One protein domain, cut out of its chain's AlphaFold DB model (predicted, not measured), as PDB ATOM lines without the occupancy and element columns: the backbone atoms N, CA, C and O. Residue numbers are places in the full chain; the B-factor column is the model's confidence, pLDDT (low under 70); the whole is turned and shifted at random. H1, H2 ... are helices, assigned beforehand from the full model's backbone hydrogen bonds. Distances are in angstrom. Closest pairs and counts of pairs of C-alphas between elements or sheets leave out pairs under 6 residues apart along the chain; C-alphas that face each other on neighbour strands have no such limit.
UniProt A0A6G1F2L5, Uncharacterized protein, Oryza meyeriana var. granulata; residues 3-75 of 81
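What this domain is: This is residues 3 to 75 of the 81 residues of an uncharacterized protein of Oryza meyeriana var. granulata (UniProt A0A6G1F2L5). With little regular structure, this is a small body of loops round two short, nearly perpendicular helices, H1 and H2, with a tail, residues 68 to 75, sticking out and ending in the tiny H3. Residues 4 to 10 also stick out. The 73 printed residues, all helix by class though named elements hold only 24, have the order H1, H2, H3 and no named strand. The whole is loose, with a radius of gyration of the C-alphas of 15.0 A, and spans 50 by 30 by 22 A.

Where its parts are: H1, residues 18 to 27, is 14.4 A long from C-alpha 18 at (169.934, 183.879, 109.458). H2, residues 41 to 50, measures 14.3 A. H3, residues 72 to 75, measures 5.2 A and ends at C-alpha 75, (153.886, 209.963, 93.251).

How they stand to each other: H1 and H2 are close but not clearly touching; their closest C-alphas, of Pro 18 and Phe 47, are 5.5 A apart. Their lines are about perpendicular, at 76 degrees. H3 is apart from both. In H1 and H2 every O i to N i+4 pair is within hydrogen-bond range; H3 is too short for one.

The domain as a whole: The printed part has no cut. Both links are long, 13 and 21 residues. Residues 3 to 5 and 74 to 75 have pLDDT under 70.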
ATOM      1  N   LYS A   3     175.560 204.334 111.190       62.66
ATOM      2  CA  LYS A   3     176.534 205.426 110.987       62.66
ATOM      3  C   LYS A   3     176.431 206.571 112.004       62.66
ATOM      4  O   LYS A   3     177.373 207.335 112.152       62.66
ATOM      5  N   ASN A   4     175.291 206.695 112.688       64.56
ATOM      6  CA  ASN A   4     175.078 207.726 113.710       64.56
ATOM      7  C   ASN A   4     175.409 207.223 115.123       64.56
ATOM      8  O   ASN A   4     175.334 207.987 116.083       64.56
ATOM      9  N   MET A   5     175.738 205.939 115.266       69.88
ATOM     10  CA  MET A   5     176.266 205.371 116.500       69.88
ATOM     11  C   MET A   5     177.795 205.497 116.477       69.88
ATOM     12  O   MET A   5     178.402 205.450 115.413       69.88
ATOM     13  N   THR A   6     178.438 205.621 117.638       73.50
ATOM     14  CA  THR A   6     179.909 205.707 117.797       73.50
ATOM     15  C   THR A   6     180.647 204.395 117.473       73.50
ATOM     16  O   THR A   6     181.696 204.102 118.048       73.50
ATOM     17  N   PHE A   7     180.100 203.572 116.579       80.31
ATOM     18  CA  PHE A   7     180.752 202.364 116.097       80.31
ATOM     19  C   PHE A   7     181.783 202.708 115.028       80.31
ATOM     20  O   PHE A   7     181.559 203.527 114.144       80.31
ATOM     21  N   ASP A   8     182.918 202.027 115.108       86.88
ATOM     22  CA  ASP A   8     183.939 202.059 114.072       86.88
ATOM     23  C   ASP A   8     183.416 201.323 112.830       86.88
ATOM     24  O   ASP A   8     183.170 200.114 112.881       86.88
ATOM     25  N   GLU A   9     183.238 202.046 111.719       86.44
ATOM     26  CA  GLU A   9     182.730 201.480 110.462       86.44
ATOM     27  C   GLU A   9     183.582 200.297 109.972       86.44
ATOM     28  O   GLU A   9     183.048 199.366 109.370       86.44
ATOM     29  N   SER A  10     184.881 200.260 110.300       88.44
ATOM     30  CA  SER A  10     185.772 199.151 109.933       88.44
ATOM     31  C   SER A  10     185.419 197.825 110.619       88.44
ATOM     32  O   SER A  10     185.839 196.758 110.155       88.44
ATOM     33  N   LYS A  11     184.621 197.866 111.695       87.94
ATOM     34  CA  LYS A  11     184.122 196.693 112.430       87.94
ATOM     35  C   LYS A  11     182.756 196.223 111.939       87.94
ATOM     36  O   LYS A  11     182.317 195.146 112.336       87.94
ATOM     37  N   LEU A  12     182.090 196.993 111.077       90.19
ATOM     38  CA  LEU A  12     180.801 196.611 110.518       90.19
ATOM     39  C   LEU A  12     180.990 195.549 109.431       90.19
ATOM     40  O   LEU A  12     181.905 195.607 108.602       90.19
ATOM     41  N   ARG A  13     180.118 194.543 109.458       91.94
ATOM     42  CA  ARG A  13     180.069 193.442 108.495       91.94
ATOM     43  C   ARG A  13     178.619 193.256 108.067       91.94
ATOM     44  O   ARG A  13     177.726 193.273 108.910       91.94
ATOM     45  N   GLY A  14     178.398 193.144 106.760       93.44
ATOM     46  CA  GLY A  14     177.074 192.919 106.188       93.44
ATOM     47  C   GLY A  14     176.775 191.428 106.078       93.44
ATOM     48  O   GLY A  14     177.614 190.669 105.599       93.44
ATOM     49  N   TYR A  15     175.573 191.041 106.490       95.50
ATOM     50  CA  TYR A  15     175.058 189.678 106.402       95.50
ATOM     51  C   TYR A  15     173.604 189.725 105.935       95.50
ATOM     52  O   TYR A  15     172.874 190.648 106.298       95.50
ATOM     53  N   SER A  16     173.184 188.730 105.157       94.50
ATOM     54  CA  SER A  16     171.883 188.737 104.475       94.50
ATOM     55  C   SER A  16     170.967 187.582 104.871       94.50
ATOM     56  O   SER A  16     169.806 187.578 104.466       94.50
ATOM     57  N   THR A  17     171.462 186.584 105.609       95.69
ATOM     58  CA  THR A  17     170.668 185.406 105.989       95.69
ATOM     59  C   THR A  17     170.843 185.036 107.466       95.69
ATOM     60  O   THR A  17     171.921 185.256 108.023       95.69
ATOM     61  N   PRO A  18     169.827 184.408 108.094       95.50
ATOM     62  CA  PRO A  18     169.934 183.879 109.458       95.50
ATOM     63  C   PRO A  18     171.125 182.928 109.656       95.50
ATOM     64  O   PRO A  18     171.799 182.987 110.681       95.50
ATOM     65  N   ASP A  19     171.443 182.103 108.656       96.69
ATOM     66  CA  ASP A  19     172.570 181.162 108.720       96.69
ATOM     67  C   ASP A  19     173.922 181.879 108.796       96.69
ATOM     68  O   ASP A  19     174.817 181.463 109.532       96.69
ATOM     69  N   GLN A  20     174.063 183.001 108.086       97.00
ATOM     70  CA  GLN A  20     175.257 183.837 108.184       97.00
ATOM     71  C   GLN A  20     175.379 184.485 109.567       97.00
ATOM     72  O   GLN A  20     176.496 184.679 110.045       97.00
ATOM     73  N   TYR A  21     174.258 184.790 110.228       96.88
ATOM     74  CA  TYR A  21     174.277 185.318 111.594       96.88
ATOM     75  C   TYR A  21     174.797 184.254 112.559       96.88
ATOM     76  O   TYR A  21     175.704 184.537 113.340       96.88
ATOM     77  N   ALA A  22     174.272 183.028 112.472       96.81
ATOM     78  CA  ALA A  22     174.691 181.911 113.316       96.81
ATOM     79  C   ALA A  22     176.176 181.559 113.117       96.81
ATOM     80  O   ALA A  22     176.918 181.417 114.091       96.81
ATOM     81  N   ASP A  23     176.646 181.476 111.870       96.50
ATOM     82  CA  ASP A  23     178.061 181.226 111.564       96.50
ATOM     83  C   ASP A  23     178.969 182.345 112.109       96.50
ATOM     84  O   ASP A  23     179.979 182.079 112.762       96.50
ATOM     85  N   ALA A  24     178.588 183.611 111.922       96.94
ATOM     86  CA  ALA A  24     179.388 184.737 112.394       96.94
ATOM     87  C   ALA A  24     179.412 184.844 113.929       96.94
ATOM     88  O   ALA A  24     180.464 185.131 114.509       96.94
ATOM     89  N   LEU A  25     178.277 184.612 114.595       96.44
ATOM     90  CA  LEU A  25     178.174 184.639 116.056       96.44
ATOM     91  C   LEU A  25     178.905 183.456 116.701       96.44
ATOM     92  O   LEU A  25     179.616 183.656 117.682       96.44
ATOM     93  N   SER A  26     178.781 182.249 116.140       95.62
ATOM     94  CA  SER A  26     179.445 181.048 116.669       95.62
ATOM     95  C   SER A  26     180.969 181.113 116.557       95.62
ATOM     96  O   SER A  26     181.667 180.673 117.470       95.62
ATOM     97  N   LYS A  27     181.498 181.724 115.488       96.00
ATOM     98  CA  LYS A  27     182.929 182.046 115.376       96.00
ATOM     99  C   LYS A  27     183.358 183.056 116.438       96.00
ATOM    100  O   LYS A  27     184.430 182.923 117.016       96.00
ATOM    101  N   GLY A  28     182.531 184.061 116.715       95.38
ATOM    102  CA  GLY A  28     182.863 185.128 117.652       95.38
ATOM    103  C   GLY A  28     183.930 186.092 117.115       95.38
ATOM    104  O   GLY A  28     184.697 185.800 116.195       95.38
ATOM    105  N   SER A  29     183.993 187.289 117.703       94.19
ATOM    106  CA  SER A  29     184.841 188.381 117.185       94.19
ATOM    107  C   SER A  29     186.353 188.107 117.208       94.19
ATOM    108  O   SER A  29     187.081 188.664 116.390       94.19
ATOM    109  N   ALA A  30     186.834 187.240 118.103       92.94
ATOM    110  CA  ALA A  30     188.265 186.975 118.273       92.94
ATOM    111  C   ALA A  30     188.892 186.188 117.108       92.94
ATOM    112  O   ALA A  30     190.094 186.296 116.881       92.94
ATOM    113  N   VAL A  31     188.094 185.413 116.366       93.00
ATOM    114  CA  VAL A  31     188.572 184.546 115.271       93.00
ATOM    115  C   VAL A  31     187.876 184.850 113.941       93.00
ATOM    116  O   VAL A  31     187.711 183.980 113.091       93.00
ATOM    117  N   GLY A  32     187.482 186.111 113.742       89.19
ATOM    118  CA  GLY A  32     186.968 186.606 112.459       89.19
ATOM    119  C   GLY A  32     185.451 186.518 112.273       89.19
ATOM    120  O   GLY A  32     184.969 186.796 111.176       89.19
ATOM    121  N   GLY A  33     184.701 186.161 113.318       95.88
ATOM    122  CA  GLY A  33     183.249 186.325 113.394       95.88
ATOM    123  C   GLY A  33     182.843 187.698 113.939       95.88
ATOM    124  O   GLY A  33     183.548 188.694 113.759       95.88
ATOM    125  N   VAL A  34     181.714 187.762 114.650       95.81
ATOM    126  CA  VAL A  34     181.199 188.998 115.267       95.81
ATOM    127  C   VAL A  34     180.820 188.803 116.730       95.81
ATOM    128  O   VAL A  34     180.581 187.692 117.186       95.81
ATOM    129  N   ALA A  35     180.791 189.901 117.486       94.50
ATOM    130  CA  ALA A  35     180.361 189.893 118.886       94.50
ATOM    131  C   ALA A  35     178.837 190.030 119.049       94.50
ATOM    132  O   ALA A  35     178.296 189.623 120.071       94.50
ATOM    133  N   ALA A  36     178.159 190.632 118.069       94.19
ATOM    134  CA  ALA A  36     176.720 190.861 118.083       94.19
ATOM    135  C   ALA A  36     176.197 191.074 116.655       94.19
ATOM    136  O   ALA A  36     176.948 191.488 115.770       94.19
ATOM    137  N   ILE A  37     174.898 190.839 116.473       94.69
ATOM    138  CA  ILE A  37     174.138 191.225 115.282       94.69
ATOM    139  C   ILE A  37     173.211 192.379 115.666       94.69
ATOM    140  O   ILE A  37     172.584 192.353 116.725       94.69
ATOM    141  N   LEU A  38     173.145 193.390 114.803       91.25
ATOM    142  CA  LEU A  38     172.220 194.514 114.911       91.25
ATOM    143  C   LEU A  38     171.340 194.509 113.668       91.25
ATOM    144  O   LEU A  38     171.846 194.667 112.560       91.25
ATOM    145  N   ASP A  39     170.044 194.316 113.872       91.50
ATOM    146  CA  ASP A  39     169.033 194.311 112.820       91.50
ATOM    147  C   ASP A  39     167.665 194.648 113.433       91.50
ATOM    148  O   ASP A  39     167.530 194.811 114.652       91.50
ATOM    149  N   GLU A  40     166.635 194.761 112.606       91.31
ATOM    150  CA  GLU A  40     165.285 195.030 113.066       91.31
ATOM    151  C   GLU A  40     164.705 193.862 113.883       91.31
ATOM    152  O   GLU A  40     164.907 192.679 113.601       91.31
ATOM    153  N   ILE A  41     163.892 194.201 114.891       91.94
ATOM    154  CA  ILE A  41     163.232 193.241 115.792       91.94
ATOM    155  C   ILE A  41     162.539 192.072 115.064       91.94
ATOM    156  O   ILE A  41     162.695 190.942 115.530       91.94
ATOM    157  N   PRO A  42     161.750 192.263 113.985       92.62
ATOM    158  CA  PRO A  42     161.123 191.135 113.295       92.62
ATOM    159  C   PRO A  42     162.139 190.137 112.724       92.62
ATOM    160  O   PRO A  42     161.910 188.933 112.840       92.62
ATOM    161  N   TYR A  43     163.273 190.599 112.189       93.75
ATOM    162  CA  TYR A  43     164.328 189.713 111.692       93.75
ATOM    163  C   TYR A  43     165.053 188.997 112.830       93.75
ATOM    164  O   TYR A  43     165.265 187.788 112.752       93.75
ATOM    165  N   LEU A  44     165.338 189.689 113.939       94.38
ATOM    166  CA  LEU A  44     165.933 189.057 115.122       94.38
ATOM    167  C   LEU A  44     164.999 188.013 115.755       94.38
ATOM    168  O   LEU A  44     165.452 186.950 116.175       94.38
ATOM    169  N   LYS A  45     163.685 188.265 115.781       94.19
ATOM    170  CA  LYS A  45     162.690 187.275 116.226       94.19
ATOM    171  C   LYS A  45     162.636 186.060 115.304       94.19
ATOM    172  O   LYS A  45     162.556 184.939 115.799       94.19
ATOM    173  N   LEU A  46     162.697 186.271 113.987       95.06
ATOM    174  CA  LEU A  46     162.768 185.181 113.016       95.06
ATOM    175  C   LEU A  46     164.035 184.340 113.229       95.06
ATOM    176  O   LEU A  46     163.940 183.118 113.310       95.06
ATOM    177  N   PHE A  47     165.190 184.984 113.398       96.50
ATOM    178  CA  PHE A  47     166.453 184.310 113.699       96.50
ATOM    179  C   PHE A  47     166.353 183.447 114.965       96.50
ATOM    180  O   PHE A  47     166.627 182.252 114.904       96.50
ATOM    181  N   LEU A  48     165.873 184.000 116.084       96.12
ATOM    182  CA  LEU A  48     165.717 183.239 117.331       96.12
ATOM    183  C   LEU A  48     164.708 182.089 117.216       96.12
ATOM    184  O   LEU A  48     164.861 181.075 117.886       96.12
ATOM    185  N   SER A  49     163.687 182.214 116.362       95.19
ATOM    186  CA  SER A  49     162.751 181.109 116.113       95.19
ATOM    187  C   SER A  49     163.385 179.944 115.343       95.19
ATOM    188  O   SER A  49     162.968 178.803 115.517       95.19
ATOM    189  N   GLN A  50     164.401 180.217 114.517       95.69
ATOM    190  CA  GLN A  50     165.154 179.200 113.771       95.69
ATOM    191  C   GLN A  50     166.294 178.608 114.611       95.69
ATOM    192  O   GLN A  50     166.574 177.415 114.522       95.69
ATOM    193  N   TYR A  51     166.909 179.432 115.459       95.31
ATOM    194  CA  TYR A  51     168.043 179.095 116.316       95.31
ATOM    195  C   TYR A  51     167.647 179.258 117.789       95.31
ATOM    196  O   TYR A  51     168.053 180.211 118.454       95.31
ATOM    197  N   CYS A  52     166.811 178.334 118.275       83.00
ATOM    198  CA  CYS A  52     166.164 178.425 119.591       83.00
ATOM    199  C   CYS A  52     167.144 178.433 120.778       83.00
ATOM    200  O   CYS A  52     166.827 179.011 121.815       83.00
ATOM    201  N   ASP A  53     168.327 177.832 120.620       86.94
ATOM    202  CA  ASP A  53     169.330 177.696 121.675       86.94
ATOM    203  C   ASP A  53     170.627 178.438 121.321       86.94
ATOM    204  O   ASP A  53     171.037 178.505 120.162       86.94
ATOM    205  N   GLY A  54     171.305 178.970 122.340       88.81
ATOM    206  CA  GLY A  54     172.639 179.575 122.208       88.81
ATOM    207  C   GLY A  54     172.661 181.065 121.855       88.81
ATOM    208  O   GLY A  54     173.732 181.670 121.886       88.81
ATOM    209  N   TYR A  55     171.503 181.680 121.596       94.69
ATOM    210  CA  TYR A  55     171.403 183.097 121.239       94.69
ATOM    211  C   TYR A  55     170.310 183.815 122.027       94.69
ATOM    212  O   TYR A  55     169.279 183.244 122.372       94.69
ATOM    213  N   ALA A  56     170.525 185.102 122.292       94.44
ATOM    214  CA  ALA A  56     169.547 185.960 122.945       94.44
ATOM    215  C   ALA A  56     169.651 187.391 122.411       94.44
ATOM    216  O   ALA A  56     170.741 187.878 122.112       94.44
ATOM    217  N   MET A  57     168.514 188.084 122.340       93.75
ATOM    218  CA  MET A  57     168.516 189.538 122.184       93.75
ATOM    219  C   MET A  57     168.901 190.175 123.522       93.75
ATOM    220  O   MET A  57     168.253 189.927 124.538       93.75
ATOM    221  N   VAL A  58     169.947 191.001 123.517       90.19
ATOM    222  CA  VAL A  58     170.467 191.694 124.704       90.19
ATOM    223  C   VAL A  58     170.652 193.184 124.429       90.19
ATOM    224  O   VAL A  58     170.853 193.596 123.288       90.19
ATOM    225  N   GLY A  59     170.636 193.989 125.491       83.62
ATOM    226  CA  GLY A  59     170.851 195.432 125.406       83.62
ATOM    227  C   GLY A  59     169.584 196.240 125.087       83.62
ATOM    228  O   GLY A  59     168.480 195.695 125.034       83.62
ATOM    229  N   PRO A  60     169.721 197.568 124.947       82.88
ATOM    230  CA  PRO A  60     168.594 198.449 124.680       82.88
ATOM    231  C   PRO A  60     168.084 198.288 123.245       82.88
ATOM    232  O   PRO A  60     168.852 198.094 122.304       82.88
ATOM    233  N   ILE A  61     166.774 198.452 123.072       82.69
ATOM    234  CA  ILE A  61     166.160 198.564 121.751       82.69
ATOM    235  C   ILE A  61     166.383 199.991 121.250       82.69
ATOM    236  O   ILE A  61     165.765 200.938 121.746       82.69
ATOM    237  N   TYR A  62     167.251 200.147 120.253       78.56
ATOM    238  CA  TYR A  62     167.407 201.412 119.545       78.56
ATOM    239  C   TYR A  62     166.224 201.594 118.597       78.56
ATOM    240  O   TYR A  62     166.027 200.807 117.675       78.56
ATOM    241  N   LYS A  63     165.398 202.610 118.854       71.19
ATOM    242  CA  LYS A  63     164.252 202.922 117.999       71.19
ATOM    243  C   LYS A  63     164.751 203.541 116.694       71.19
ATOM    244  O   LYS A  63     165.328 204.625 116.731       71.19
ATOM    245  N   ASP A  64     164.498 202.863 115.581       76.38
ATOM    246  CA  ASP A  64     164.621 203.414 114.228       76.38
ATOM    247  C   ASP A  64     163.246 203.541 113.562       76.38
ATOM    248  O   ASP A  64     162.222 203.165 114.145       76.38
ATOM    249  N   ALA A  65     163.226 204.059 112.333       78.75
ATOM    250  CA  ALA A  65     162.102 203.898 111.422       78.75
ATOM    251  C   ALA A  65     161.694 202.415 111.298       78.75
ATOM    252  O   ALA A  65     162.521 201.515 111.414       78.75
ATOM    253  N   GLY A  66     160.402 202.172 111.076       82.25
ATOM    254  CA  GLY A  66     159.857 200.833 110.843       82.25
ATOM    255  C   GLY A  66     159.366 200.654 109.409       82.25
ATOM    256  O   GLY A  66     159.377 201.589 108.606       82.25
ATOM    257  N   PHE A  67     158.876 199.454 109.101       84.88
ATOM    258  CA  PHE A  67     158.288 199.157 107.799       84.88
ATOM    259  C   PHE A  67     157.001 199.940 107.532       84.88
ATOM    260  O   PHE A  67     156.131 200.068 108.395       84.88
ATOM    261  N   GLY A  68     156.854 200.393 106.289       87.81
ATOM    262  CA  GLY A  68     155.648 201.030 105.777       87.81
ATOM    263  C   GLY A  68     155.408 200.651 104.320       87.81
ATOM    264  O   GLY A  68     156.331 200.285 103.594       87.81
ATOM    265  N   PHE A  69     154.154 200.734 103.888       88.75
ATOM    266  CA  PHE A  69     153.784 200.526 102.492       88.75
ATOM    267  C   PHE A  69     153.898 201.839 101.717       88.75
ATOM    268  O   PHE A  69     153.492 202.892 102.209       88.75
ATOM    269  N   VAL A  70     154.397 201.773 100.482       87.81
ATOM    270  CA  VAL A  70     154.405 202.907  99.549       87.81
ATOM    271  C   VAL A  70     153.332 202.665  98.491       87.81
ATOM    272  O   VAL A  70     153.317 201.616  97.852       87.81
ATOM    273  N   SER A  71     152.429 203.632  98.302       85.69
ATOM    274  CA  SER A  71     151.418 203.604  97.238       85.69
ATOM    275  C   SER A  71     151.704 204.686  96.200       85.69
ATOM    276  O   SER A  71     151.959 205.841  96.545       85.69
ATOM    277  N   LEU A  72     151.624 204.317  94.918       81.25
ATOM    278  CA  LEU A  72     151.948 205.187  93.781       81.25
ATOM    279  C   LEU A  72     150.987 206.381  93.629       81.25
ATOM    280  O   LEU A  72     151.308 207.329  92.917       81.25
ATOM    281  N   LEU A  73     149.838 206.381  94.317       70.69
ATOM    282  CA  LEU A  73     148.895 207.507  94.294       70.69
ATOM    283  C   LEU A  73     149.537 208.817  94.801       70.69
ATOM    284  O   LEU A  73     149.140 209.897  94.379       70.69
ATOM    285  N   ALA A  74     150.563 208.727  95.656       60.12
ATOM    286  CA  ALA A  74     151.319 209.877  96.155       60.12
ATOM    287  C   ALA A  74     152.411 210.381  95.185       60.12
ATOM    288  O   ALA A  74     152.869 211.513  95.326       60.12
ATOM    289  N   ALA A  75     152.824 209.585  94.191       58.84
ATOM    290  CA  ALA A  75     153.886 209.963  93.251       58.84
ATOM    291  C   ALA A  75     153.405 210.967  92.185       58.84
ATOM    292  O   ALA A  75     154.175 211.812  91.741       58.84
TER     293      ALA A  75